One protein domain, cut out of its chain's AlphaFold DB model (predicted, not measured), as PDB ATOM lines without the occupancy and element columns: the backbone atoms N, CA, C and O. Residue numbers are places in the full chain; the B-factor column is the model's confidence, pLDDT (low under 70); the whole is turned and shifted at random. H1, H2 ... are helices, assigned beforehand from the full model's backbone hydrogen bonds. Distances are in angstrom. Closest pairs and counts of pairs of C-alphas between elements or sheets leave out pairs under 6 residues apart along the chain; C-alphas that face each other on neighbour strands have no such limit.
ATOM      1  N   PRO A 229     197.206 172.812 210.705       89.44
ATOM      2  CA  PRO A 229     196.099 173.750 210.860       89.44
ATOM      3  C   PRO A 229     195.567 174.162 209.481       89.44
ATOM      4  O   PRO A 229     195.883 175.232 208.961       89.44
ATOM      5  N   LEU A 230     194.754 173.310 208.852       84.25
ATOM      6  CA  LEU A 230     194.323 173.515 207.464       84.25
ATOM      7  C   LEU A 230     193.647 174.867 207.226       84.25
ATOM      8  O   LEU A 230     193.893 175.490 206.200       84.25
ATOM      9  N   ALA A 231     192.843 175.359 208.170       85.44
ATOM     10  CA  ALA A 231     192.217 176.675 208.047       85.44
ATOM     11  C   ALA A 231     193.254 177.806 207.927       85.44
ATOM     12  O   ALA A 231     193.076 178.712 207.116       85.44
ATOM     13  N   GLU A 232     194.347 177.730 208.689       90.50
ATOM     14  CA  GLU A 232     195.463 178.674 208.601       90.50
ATOM     15  C   GLU A 232     196.219 178.505 207.281       90.50
ATOM     16  O   GLU A 232     196.540 179.495 206.623       90.50
ATOM     17  N   LEU A 233     196.455 177.262 206.849       89.19
ATOM     18  CA  LEU A 233     197.115 176.967 205.576       89.19
ATOM     19  C   LEU A 233     196.329 177.517 204.385       89.19
ATOM     20  O   LEU A 233     196.918 178.129 203.499       89.19
ATOM     21  N   MET A 234     195.001 177.376 204.372       85.75
ATOM     22  CA  MET A 234     194.147 177.893 203.295       85.75
ATOM     23  C   MET A 234     194.133 179.430 203.213       85.75
ATOM     24  O   MET A 234     193.747 179.978 202.186       85.75
ATOM     25  N   GLN A 235     194.569 180.136 204.261       88.19
ATOM     26  CA  GLN A 235     194.671 181.601 204.272       88.19
ATOM     27  C   GLN A 235     196.025 182.116 203.758       88.19
ATOM     28  O   GLN A 235     196.180 183.320 203.525       88.19
ATOM     29  N   GLN A 236     197.014 181.235 203.572       92.94
ATOM     30  CA  GLN A 236     198.351 181.642 203.150       92.94
ATOM     31  C   GLN A 236     198.371 182.026 201.671       92.94
ATOM     32  O   GLN A 236     198.008 181.245 200.798       92.94
ATOM     33  N   LYS A 237     198.857 183.239 201.388       88.44
ATOM     34  CA  LYS A 237     198.861 183.828 200.036       88.44
ATOM     35  C   LYS A 237     200.058 183.424 199.175       88.44
ATOM     36  O   LYS A 237     200.112 183.781 198.003       88.44
ATOM     37  N   ASN A 238     201.064 182.774 199.757       91.81
ATOM     38  CA  ASN A 238     202.259 182.352 199.036       91.81
ATOM     39  C   ASN A 238     202.863 181.079 199.639       91.81
ATOM     40  O   ASN A 238     202.668 180.769 200.817       91.81
ATOM     41  N   ILE A 239     203.651 180.382 198.819       90.25
ATOM     42  CA  ILE A 239     204.267 179.091 199.147       90.25
ATOM     43  C   ILE A 239     205.222 179.200 200.346       90.25
ATOM     44  O   ILE A 239     205.283 178.294 201.170       90.25
ATOM     45  N   SER A 240     205.948 180.315 200.496       92.62
ATOM     46  CA  SER A 240     206.905 180.480 201.602       92.62
ATOM     47  C   SER A 240     206.210 180.553 202.965       92.62
ATOM     48  O   SER A 240     206.661 179.927 203.928       92.62
ATOM     49  N   ALA A 241     205.093 181.277 203.051       93.19
ATOM     50  CA  ALA A 241     204.281 181.355 204.262       93.19
ATOM     51  C   ALA A 241     203.641 179.997 204.588       93.19
ATOM     52  O   ALA A 241     203.705 179.541 205.727       93.19
ATOM     53  N   LEU A 242     203.139 179.293 203.569       92.19
ATOM     54  CA  LEU A 242     202.600 177.940 203.697       92.19
ATOM     55  C   LEU A 242     203.636 176.954 204.256       92.19
ATOM     56  O   LEU A 242     203.383 176.288 205.259       92.19
ATOM     57  N   ILE A 243     204.835 176.925 203.670       91.81
ATOM     58  CA  ILE A 243     205.962 176.111 204.147       91.81
ATOM     59  C   ILE A 243     206.321 176.460 205.595       91.81
ATOM     60  O   ILE A 243     206.678 175.576 206.371       91.81
ATOM     61  N   THR A 244     206.234 177.736 205.976       91.81
ATOM     62  CA  THR A 244     206.519 178.177 207.347       91.81
ATOM     63  C   THR A 244     205.501 177.606 208.333       91.81
ATOM     64  O   THR A 244     205.901 176.993 209.323       91.81
ATOM     65  N   VAL A 245     204.201 177.713 208.035       91.50
ATOM     66  CA  VAL A 245     203.132 177.117 208.857       91.50
ATOM     67  C   VAL A 245     203.329 175.606 208.983       91.50
ATOM     68  O   VAL A 245     203.299 175.065 210.090       91.50
ATOM     69  N   MET A 246     203.614 174.916 207.875       91.06
ATOM     70  CA  MET A 246     203.868 173.474 207.889       91.06
ATOM     71  C   MET A 246     205.093 173.101 208.735       91.06
ATOM     72  O   MET A 246     205.013 172.194 209.560       91.06
ATOM     73  N   LYS A 247     206.218 173.816 208.597       89.12
ATOM     74  CA  LYS A 247     207.433 173.570 209.395       89.12
ATOM     75  C   LYS A 247     207.206 173.781 210.887       89.12
ATOM     76  O   LYS A 247     207.729 172.999 211.682       89.12
ATOM     77  N   ASN A 248     206.437 174.805 211.256       86.06
ATOM     78  CA  ASN A 248     206.134 175.112 212.652       86.06
ATOM     79  C   ASN A 248     205.314 173.995 213.313       86.06
ATOM     80  O   ASN A 248     205.554 173.668 214.475       86.06
ATOM     81  N   ASN A 249     204.403 173.375 212.560       85.69
ATOM     82  CA  ASN A 249     203.522 172.326 213.072       85.69
ATOM     83  C   ASN A 249     204.137 170.916 212.989       85.69
ATOM     84  O   ASN A 249     203.941 170.120 213.901       85.69
ATOM     85  N   LEU A 250     204.919 170.611 211.947       84.12
ATOM     86  CA  LEU A 250     205.480 169.267 211.727       84.12
ATOM     87  C   LEU A 250     206.900 169.070 212.280       84.12
ATOM     88  O   LEU A 250     207.326 167.931 212.446       84.12
ATOM     89  N   GLY A 251     207.629 170.144 212.606       73.44
ATOM     90  CA  GLY A 251     208.944 170.054 213.253       73.44
ATOM     91  C   GLY A 251     210.153 170.230 212.330       73.44
ATOM     92  O   GLY A 251     211.067 169.415 212.283       73.44
ATOM     93  N   GLY A 252     210.207 171.371 211.647       65.75
ATOM     94  CA  GLY A 252     211.465 172.049 211.329       65.75
ATOM     95  C   GLY A 252     212.282 171.579 210.128       65.75
ATOM     96  O   GLY A 252     213.018 172.408 209.594       65.75
ATOM     97  N   SER A 253     212.214 170.331 209.652       59.88
ATOM     98  CA  SER A 253     213.380 169.895 208.865       59.88
ATOM     99  C   SER A 253     213.185 168.918 207.706       59.88
ATOM    100  O   SER A 253     214.201 168.457 207.185       59.88
ATOM    101  N   ARG A 254     211.957 168.701 207.219       66.19
ATOM    102  CA  ARG A 254     211.618 168.370 205.811       66.19
ATOM    103  C   ARG A 254     210.096 168.275 205.681       66.19
ATOM    104  O   ARG A 254     209.474 167.524 206.416       66.19
ATOM    105  N   ILE A 255     209.515 169.041 204.762       81.81
ATOM    106  CA  ILE A 255     208.153 168.793 204.278       81.81
ATOM    107  C   ILE A 255     208.322 167.859 203.085       81.81
ATOM    108  O   ILE A 255     209.147 168.161 202.221       81.81
ATOM    109  N   SER A 256     207.614 166.730 203.052       85.12
ATOM    110  CA  SER A 256     207.661 165.864 201.875       85.12
ATOM    111  C   SER A 256     207.069 166.601 200.671       85.12
ATOM    112  O   SER A 256     206.097 167.346 200.801       85.12
ATOM    113  N   GLU A 257     207.669 166.411 199.498       87.75
ATOM    114  CA  GLU A 257     207.181 167.012 198.252       87.75
ATOM    115  C   GLU A 257     205.717 166.636 197.996       87.75
ATOM    116  O   GLU A 257     204.895 167.517 197.765       87.75
ATOM    117  N   HIS A 258     205.376 165.363 198.205       85.69
ATOM    118  CA  HIS A 258     204.013 164.843 198.117       85.69
ATOM    119  C   HIS A 258     203.026 165.562 199.051       85.69
ATOM    120  O   HIS A 258     201.935 165.934 198.624       85.69
ATOM    121  N   LEU A 259     203.391 165.815 200.317       87.50
ATOM    122  CA  LEU A 259     202.515 166.544 201.242       87.50
ATOM    123  C   LEU A 259     202.340 168.006 200.811       87.50
ATOM    124  O   LEU A 259     201.241 168.549 200.913       87.50
ATOM    125  N   LEU A 260     203.404 168.655 200.329       90.00
ATOM    126  CA  LEU A 260     203.319 170.023 199.815       90.00
ATOM    127  C   LEU A 260     202.425 170.096 198.572       90.00
ATOM    128  O   LEU A 260     201.550 170.956 198.505       90.00
ATOM    129  N   GLU A 261     202.616 169.188 197.615       89.19
ATOM    130  CA  GLU A 261     201.786 169.080 196.417       89.19
ATOM    131  C   GLU A 261     200.313 168.886 196.789       89.19
ATOM    132  O   GLU A 261     199.442 169.588 196.275       89.19
ATOM    133  N   LEU A 262     200.035 167.998 197.744       85.94
ATOM    134  CA  LEU A 262     198.692 167.749 198.251       85.94
ATOM    135  C   LEU A 262     198.054 169.004 198.858       85.94
ATOM    136  O   LEU A 262     196.912 169.342 198.549       85.94
ATOM    137  N   ILE A 263     198.796 169.738 199.684       88.81
ATOM    138  CA  ILE A 263     198.319 170.988 200.285       88.81
ATOM    139  C   ILE A 263     198.028 172.042 199.203       88.81
ATOM    140  O   ILE A 263     197.017 172.743 199.282       88.81
ATOM    141  N   LEU A 264     198.875 172.145 198.175       90.44
ATOM    142  CA  LEU A 264     198.663 173.063 197.052       90.44
ATOM    143  C   LEU A 264     197.445 172.665 196.205       90.44
ATOM    144  O   LEU A 264     196.667 173.536 195.806       90.44
ATOM    145  N   LYS A 265     197.227 171.363 195.976       88.19
ATOM    146  CA  LYS A 265     196.000 170.847 195.349       88.19
ATOM    147  C   LYS A 265     194.766 171.223 196.172       88.19
ATOM    148  O   LYS A 265     193.827 171.787 195.618       88.19
ATOM    149  N   LEU A 266     194.793 171.026 197.494       86.00
ATOM    150  CA  LEU A 266     193.704 171.413 198.405       86.00
ATOM    151  C   LEU A 266     193.378 172.916 198.321       86.00
ATOM    152  O   LEU A 266     192.211 173.289 198.188       86.00
ATOM    153  N   GLN A 267     194.396 173.785 198.334       87.62
ATOM    154  CA  GLN A 267     194.216 175.234 198.166       87.62
ATOM    155  C   GLN A 267     193.626 175.600 196.800       87.62
ATOM    156  O   GLN A 267     192.778 176.494 196.702       87.62
ATOM    157  N   SER A 268     194.072 174.913 195.747       89.69
ATOM    158  CA  SER A 268     193.601 175.138 194.380       89.69
ATOM    159  C   SER A 268     192.122 174.788 194.258       89.69
ATOM    160  O   SER A 268     191.343 175.603 193.770       89.69
ATOM    161  N   ILE A 269     191.704 173.639 194.798       87.75
ATOM    162  CA  ILE A 269     190.292 173.240 194.837       87.75
ATOM    163  C   ILE A 269     189.453 174.226 195.636       87.75
ATOM    164  O   ILE A 269     188.398 174.645 195.165       87.75
ATOM    165  N   GLN A 270     189.917 174.642 196.816       85.38
ATOM    166  CA  GLN A 270     189.184 175.611 197.627       85.38
ATOM    167  C   GLN A 270     188.999 176.940 196.879       85.38
ATOM    168  O   GLN A 270     187.926 177.538 196.930       85.38
ATOM    169  N   THR A 271     190.020 177.379 196.144       88.00
ATOM    170  CA  THR A 271     189.971 178.600 195.334       88.00
ATOM    171  C   THR A 271     189.008 178.449 194.157       88.00
ATOM    172  O   THR A 271     188.139 179.298 193.973       88.00
ATOM    173  N   ILE A 272     189.103 177.355 193.394       89.69
ATOM    174  CA  ILE A 272     188.194 177.050 192.275       89.69
ATOM    175  C   ILE A 272     186.746 176.994 192.764       89.69
ATOM    176  O   ILE A 272     185.859 177.571 192.141       89.69
ATOM    177  N   ARG A 273     186.506 176.376 193.923       87.94
ATOM    178  CA  ARG A 273     185.188 176.322 194.556       87.94
ATOM    179  C   ARG A 273     184.639 177.709 194.882       87.94
ATOM    180  O   ARG A 273     183.479 177.980 194.587       87.94
ATOM    181  N   LEU A 274     185.451 178.593 195.464       87.31
ATOM    182  CA  LEU A 274     185.043 179.976 195.746       87.31
ATOM    183  C   LEU A 274     184.766 180.772 194.461       87.31
ATOM    184  O   LEU A 274     183.904 181.647 194.454       87.31
ATOM    185  N   LEU A 275     185.459 180.444 193.370       88.94
ATOM    186  CA  LEU A 275     185.246 181.035 192.051       88.94
ATOM    187  C   LEU A 275     184.061 180.436 191.289       88.94
ATOM    188  O   LEU A 275     183.656 181.036 190.302       88.94
ATOM    189  N   GLY A 276     183.493 179.302 191.711       89.19
ATOM    190  CA  GLY A 276     182.500 178.547 190.933       89.19
ATOM    191  C   GLY A 276     181.269 179.359 190.508       89.19
ATOM    192  O   GLY A 276     180.745 179.147 189.422       89.19
ATOM    193  N   ASN A 277     180.860 180.351 191.306       88.50
ATOM    194  CA  ASN A 277     179.751 181.260 190.968       88.50
ATOM    195  C   ASN A 277     180.150 182.421 190.035       88.50
ATOM    196  O   ASN A 277     179.304 183.213 189.626       88.50
ATOM    197  N   HIS A 278     181.440 182.561 189.746       93.56
ATOM    198  CA  HIS A 278     182.045 183.667 189.004       93.56
ATOM    199  C   HIS A 278     182.705 183.228 187.693       93.56
ATOM    200  O   HIS A 278     183.152 184.082 186.928       93.56
ATOM    201  N   ILE A 279     182.778 181.924 187.430       94.00
ATOM    202  CA  ILE A 279     183.343 181.362 186.203       94.00
ATOM    203  C   ILE A 279     182.313 180.476 185.506       94.00
ATOM    204  O   ILE A 279     181.342 180.024 186.110       94.00
ATOM    205  N   ASP A 280     182.525 180.235 184.217       96.44
ATOM    206  CA  ASP A 280     181.679 179.329 183.448       96.44
ATOM    207  C   ASP A 280     181.708 177.907 184.041       96.44
ATOM    208  O   ASP A 280     182.767 177.388 184.403       96.44
ATOM    209  N   ASN A 281     180.541 177.260 184.131       93.06
ATOM    210  CA  ASN A 281     180.393 175.940 184.754       93.06
ATOM    211  C   ASN A 281     181.217 174.849 184.043       93.06
ATOM    212  O   ASN A 281     181.681 173.909 184.689       93.06
ATOM    213  N   LYS A 282     181.432 174.959 182.725       94.94
ATOM    214  CA  LYS A 282     182.300 174.034 181.991       94.94
ATOM    215  C   LYS A 282     183.755 174.219 182.419       94.94
ATOM    216  O   LYS A 282     184.399 173.235 182.763       94.94
ATOM    217  N   ILE A 283     184.230 175.466 182.482       93.06
ATOM    218  CA  ILE A 283     185.593 175.792 182.937       93.06
ATOM    219  C   ILE A 283     185.799 175.320 184.383       93.06
ATOM    220  O   ILE A 283     186.796 174.670 184.680       93.06
ATOM    221  N   TYR A 284     184.835 175.579 185.271       92.00
ATOM    222  CA  TYR A 284     184.850 175.094 186.653       92.00
ATOM    223  C   TYR A 284     185.049 173.571 186.735       92.00
ATOM    224  O   TYR A 284     185.944 173.093 187.433       92.00
ATOM    225  N   ARG A 285     184.251 172.806 185.978       91.81
ATOM    226  CA  ARG A 285     184.329 171.338 185.933       91.81
ATOM    227  C   ARG A 285     185.642 170.834 185.339       91.81
ATOM    228  O   ARG A 285     186.202 169.876 185.865       91.81
ATOM    229  N   GLU A 286     186.148 171.472 184.285       92.69
ATOM    230  CA  GLU A 286     187.444 171.135 183.677       92.69
ATOM    231  C   GLU A 286     188.602 171.366 184.656       92.69
ATOM    232  O   GLU A 286     189.454 170.492 184.811       92.69
ATOM    233  N   MET A 287     188.605 172.494 185.379       91.31
ATOM    234  CA  MET A 287     189.637 172.794 186.379       91.31
ATOM    235  C   MET A 287     189.645 171.780 187.527       91.31
ATOM    236  O   MET A 287     190.714 171.340 187.942       91.31
ATOM    237  N   LEU A 288     188.470 171.385 188.030       90.06
ATOM    238  CA  LEU A 288     188.370 170.355 189.068       90.06
ATOM    239  C   LEU A 288     188.797 168.975 188.558       90.06
ATOM    240  O   LEU A 288     189.545 168.278 189.241       90.06
ATOM    241  N   THR A 289     188.407 168.622 187.331       89.38
ATOM    242  CA  THR A 289     188.796 167.350 186.703       89.38
ATOM    243  C   THR A 289     190.312 167.260 186.517       89.38
ATOM    244  O   THR A 289     190.899 166.221 186.797       89.38
ATOM    245  N   GLY A 290     190.971 168.363 186.141       87.38
ATOM    246  CA  GLY A 290     192.437 168.443 186.075       87.38
ATOM    247  C   GLY A 290     193.139 168.268 187.429       87.38
ATOM    248  O   GLY A 290     194.326 167.955 187.466       87.38
ATOM    249  N   LEU A 291     192.413 168.435 188.537       86.50
ATOM    250  CA  LEU A 291     192.881 168.166 189.900       86.50
ATOM    251  C   LEU A 291     192.421 166.796 190.427       86.50
ATOM    252  O   LEU A 291     192.668 166.493 191.593       86.50
ATOM    253  N   GLY A 292     191.774 165.981 189.587       85.19
ATOM    254  CA  GLY A 292     191.285 164.649 189.941       85.19
ATOM    255  C   GLY A 292     189.994 164.643 190.760       85.19
ATOM    256  O   GLY A 292     189.708 163.648 191.409       85.19
ATOM    257  N   VAL A 293     189.214 165.732 190.770       86.19
ATOM    258  CA  VAL A 293     187.996 165.848 191.593       86.19
ATOM    259  C   VAL A 293     186.777 166.120 190.724       86.19
ATOM    260  O   VAL A 293     186.825 166.972 189.833       86.19
ATOM    261  N   LYS A 294     185.658 165.436 190.980       88.69
ATOM    262  CA  LYS A 294     184.397 165.728 190.288       88.69
ATOM    263  C   LYS A 294     183.683 166.873 191.002       88.69
ATOM    264  O   LYS A 294     183.740 167.014 192.220       88.69
ATOM    265  N   ALA A 295     182.981 167.719 190.253       87.75
ATOM    266  CA  ALA A 295     182.239 168.837 190.844       87.75
ATOM    267  C   ALA A 295     181.177 168.357 191.849       87.75
ATOM    268  O   ALA A 295     180.929 169.013 192.859       87.75
ATOM    269  N   GLU A 296     180.585 167.197 191.575       88.31
ATOM    270  CA  GLU A 296     179.578 166.534 192.398       88.31
ATOM    271  C   GLU A 296     180.108 166.182 193.791       88.31
ATOM    272  O   GLU A 296     179.383 166.327 194.777       88.31
ATOM    273  N   ASP A 297     181.384 165.813 193.875       82.56
ATOM    274  CA  ASP A 297     182.063 165.445 195.114       82.56
ATOM    275  C   ASP A 297     182.128 166.628 196.091       82.56
ATOM    276  O   ASP A 297     182.049 166.468 197.310       82.56
ATOM    277  N   LEU A 298     182.202 167.854 195.563       83.50
ATOM    278  CA  LEU A 298     182.309 169.076 196.359       83.50
ATOM    279  C   LEU A 298     180.967 169.594 196.883       83.50
ATOM    280  O   LEU A 298     180.965 170.418 197.803       83.50
ATOM    281  N   ASN A 299     179.838 169.108 196.359       79.75
ATOM    282  CA  ASN A 299     178.509 169.582 196.756       79.75
ATOM    283  C   ASN A 299     178.217 169.339 198.247       79.75
ATOM    284  O   ASN A 299     177.478 170.106 198.857       79.75
ATOM    285  N   ASN A 300     178.844 168.323 198.849       74.38
ATOM    286  CA  ASN A 300     178.648 167.947 200.253       74.38
ATOM    287  C   ASN A 300     179.793 168.395 201.183       74.38
ATOM    288  O   ASN A 300     179.763 168.137 202.394       74.38
ATOM    289  N   VAL A 301     180.818 169.062 200.644       78.56
ATOM    290  CA  VAL A 301     182.013 169.463 201.396       78.56
ATOM    291  C   VAL A 301     181.763 170.798 202.087       78.56
ATOM    292  O   VAL A 301     182.070 171.862 201.574       78.56
ATOM    293  N   GLU A 302     181.208 170.791 203.288       76.50
ATOM    294  CA  GLU A 302     180.924 172.035 204.031       76.50
ATOM    295  C   GLU A 302     182.130 172.565 204.822       76.50
ATOM    296  O   GLU A 302     182.106 173.693 205.309       76.50
ATOM    297  N   SER A 303     183.193 171.769 204.957       69.06
ATOM    298  CA  SER A 303     184.373 172.119 205.747       69.06
ATOM    299  C   SER A 303     185.666 171.588 205.122       69.06
ATOM    300  O   SER A 303     185.626 170.595 204.388       69.06
ATOM    301  N   PRO A 304     186.832 172.182 205.448       63.00
ATOM    302  CA  PRO A 304     188.134 171.646 205.049       63.00
ATOM    303  C   PRO A 304     188.332 170.176 205.447       63.00
ATOM    304  O   PRO A 304     188.895 169.410 204.679       63.00
ATOM    305  N   ASN A 305     187.797 169.742 206.593       62.75
ATOM    306  CA  ASN A 305     187.924 168.352 207.050       62.75
ATOM    307  C   ASN A 305     187.159 167.361 206.158       62.75
ATOM    308  O   ASN A 305     187.652 166.262 205.915       62.75
ATOM    309  N   LYS A 306     185.990 167.749 205.623       69.94
ATOM    310  CA  LYS A 306     185.264 166.932 204.632       69.94
ATOM    311  C   LYS A 306     186.004 166.868 203.286       69.94
ATOM    312  O   LYS A 306     185.889 165.880 202.569       69.94
ATOM    313  N   LEU A 307     186.794 167.895 202.957       68.75
ATOM    314  CA  LEU A 307     187.664 167.880 201.779       68.75
ATOM    315  C   LEU A 307     188.772 166.826 201.956       68.75
ATOM    316  O   LEU A 307     189.011 166.046 201.044       68.75
ATOM    317  N   ILE A 308     189.373 166.720 203.150       63.88
ATOM    318  CA  ILE A 308     190.366 165.671 203.461       63.88
ATOM    319  C   ILE A 308     189.771 164.272 203.298       63.88
ATOM    320  O   ILE A 308     190.426 163.405 202.732       63.88
ATOM    321  N   SER A 309     188.554 164.025 203.802       67.19
ATOM    322  CA  SER A 309     187.932 162.700 203.667       67.19
ATOM    323  C   SER A 309     187.687 162.329 202.208       67.19
ATOM    324  O   SER A 309     187.880 161.179 201.847       67.19
ATOM    325  N   LEU A 310     187.338 163.307 201.369       68.62
ATOM    326  CA  LEU A 310     187.200 163.094 199.932       68.62
ATOM    327  C   LEU A 310     188.541 162.724 199.282       68.62
ATOM    328  O   LEU A 310     188.625 161.829 198.450       68.62
ATOM    329  N   PHE A 311     189.612 163.391 199.711       68.00
ATOM    330  CA  PHE A 311     190.959 163.140 199.217       68.00
ATOM    331  C   PHE A 311     191.580 161.842 199.724       68.00
ATOM    332  O   PHE A 311     192.380 161.247 199.016       68.00
ATOM    333  N   ARG A 312     191.202 161.367 200.913       61.28
ATOM    334  CA  ARG A 312     191.585 160.022 201.360       61.28
ATOM    335  C   ARG A 312     191.110 158.949 200.392       61.28
ATOM    336  O   ARG A 312     191.844 157.995 200.205       61.28
ATOM    337  N   ASN A 313     189.958 159.132 199.752       60.59
ATOM    338  CA  ASN A 313     189.490 158.204 198.726       60.59
ATOM    339  C   ASN A 313     190.319 158.362 197.442       60.59
ATOM    340  O   ASN A 313     190.788 157.379 196.896       60.59
ATOM    341  N   LEU A 314     190.647 159.594 197.038       54.53
ATOM    342  CA  LEU A 314     191.472 159.859 195.844       54.53
ATOM    343  C   LEU A 314     192.935 159.395 195.938       54.53
ATOM    344  O   LEU A 314     193.596 159.265 194.913       54.53
ATOM    345  N   PHE A 315     193.460 159.204 197.150       57.28
ATOM    346  CA  PHE A 315     194.839 158.753 197.388       57.28
ATOM    347  C   PHE A 315     194.928 157.400 198.105       57.28
ATOM    348  O   PHE A 315     196.031 156.910 198.333       57.28
ATOM    349  N   GLY A 316     193.788 156.837 198.509       48.34
ATOM    350  CA  GLY A 316     193.666 155.577 199.240       48.34
ATOM    351  C   GLY A 316     192.847 154.515 198.506       48.34
ATOM    352  O   GLY A 316     192.889 153.360 198.915       48.34
TER     353      GLY A 316
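AT A GLANCE: This is residues 229 to 316 of the 321 residues of a protein of Candidatus Roizmanbacteria bacterium (UniProt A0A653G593). A long helix, H3, runs through the middle, with H1 and H2 loosely beside its middle and first half, H4 folded back along its second half with small H5, and H6 passing its middle steeply. The 88 printed residues include six named helices, H1 to H6 in order, and no named strand: all helix. The whole is compact, radius of gyration of the C-alphas 13.6 A, spanning 41 by 28 by 22 A.

IN THESE COORDINATES: H1 is residues 230 to 234, from C-alpha (194.323, 173.515, 207.464); H2 239 to 250, 16.0 A; H3 257 to 275, 26.8 A; H4 281 to 290, 14.2 A; H5 295 to 298; H6 304 to 316, 18.0 A, ending at (193.666, 155.577, 199.240).

HOW THE PARTS SIT: H1 touches H2, closest C-alphas Leu 233 and Leu 242, 5.9 A. H3, with residues 269 to 272 alone, touches H4 in a hairpin, a shallow tilt of 6 degrees, closest C-alphas Ile 269 and Leu 288, 6.7 A. H4 touches H5, closest C-alphas Arg 285 and Ala 295, 5.9 A. H3 and H6 are close but not clearly touching, closest C-alphas Leu 266 and Leu 307, 7.8 A. Every O i to N i+4 pair is within hydrogen-bond range in H1 to H4, 8 of 9 in H6; H5 is too short for one.

THE WHOLE: The printed part has no cut and no long link; pLDDT is under 70 at residues 252 to 254 and 303 to 316.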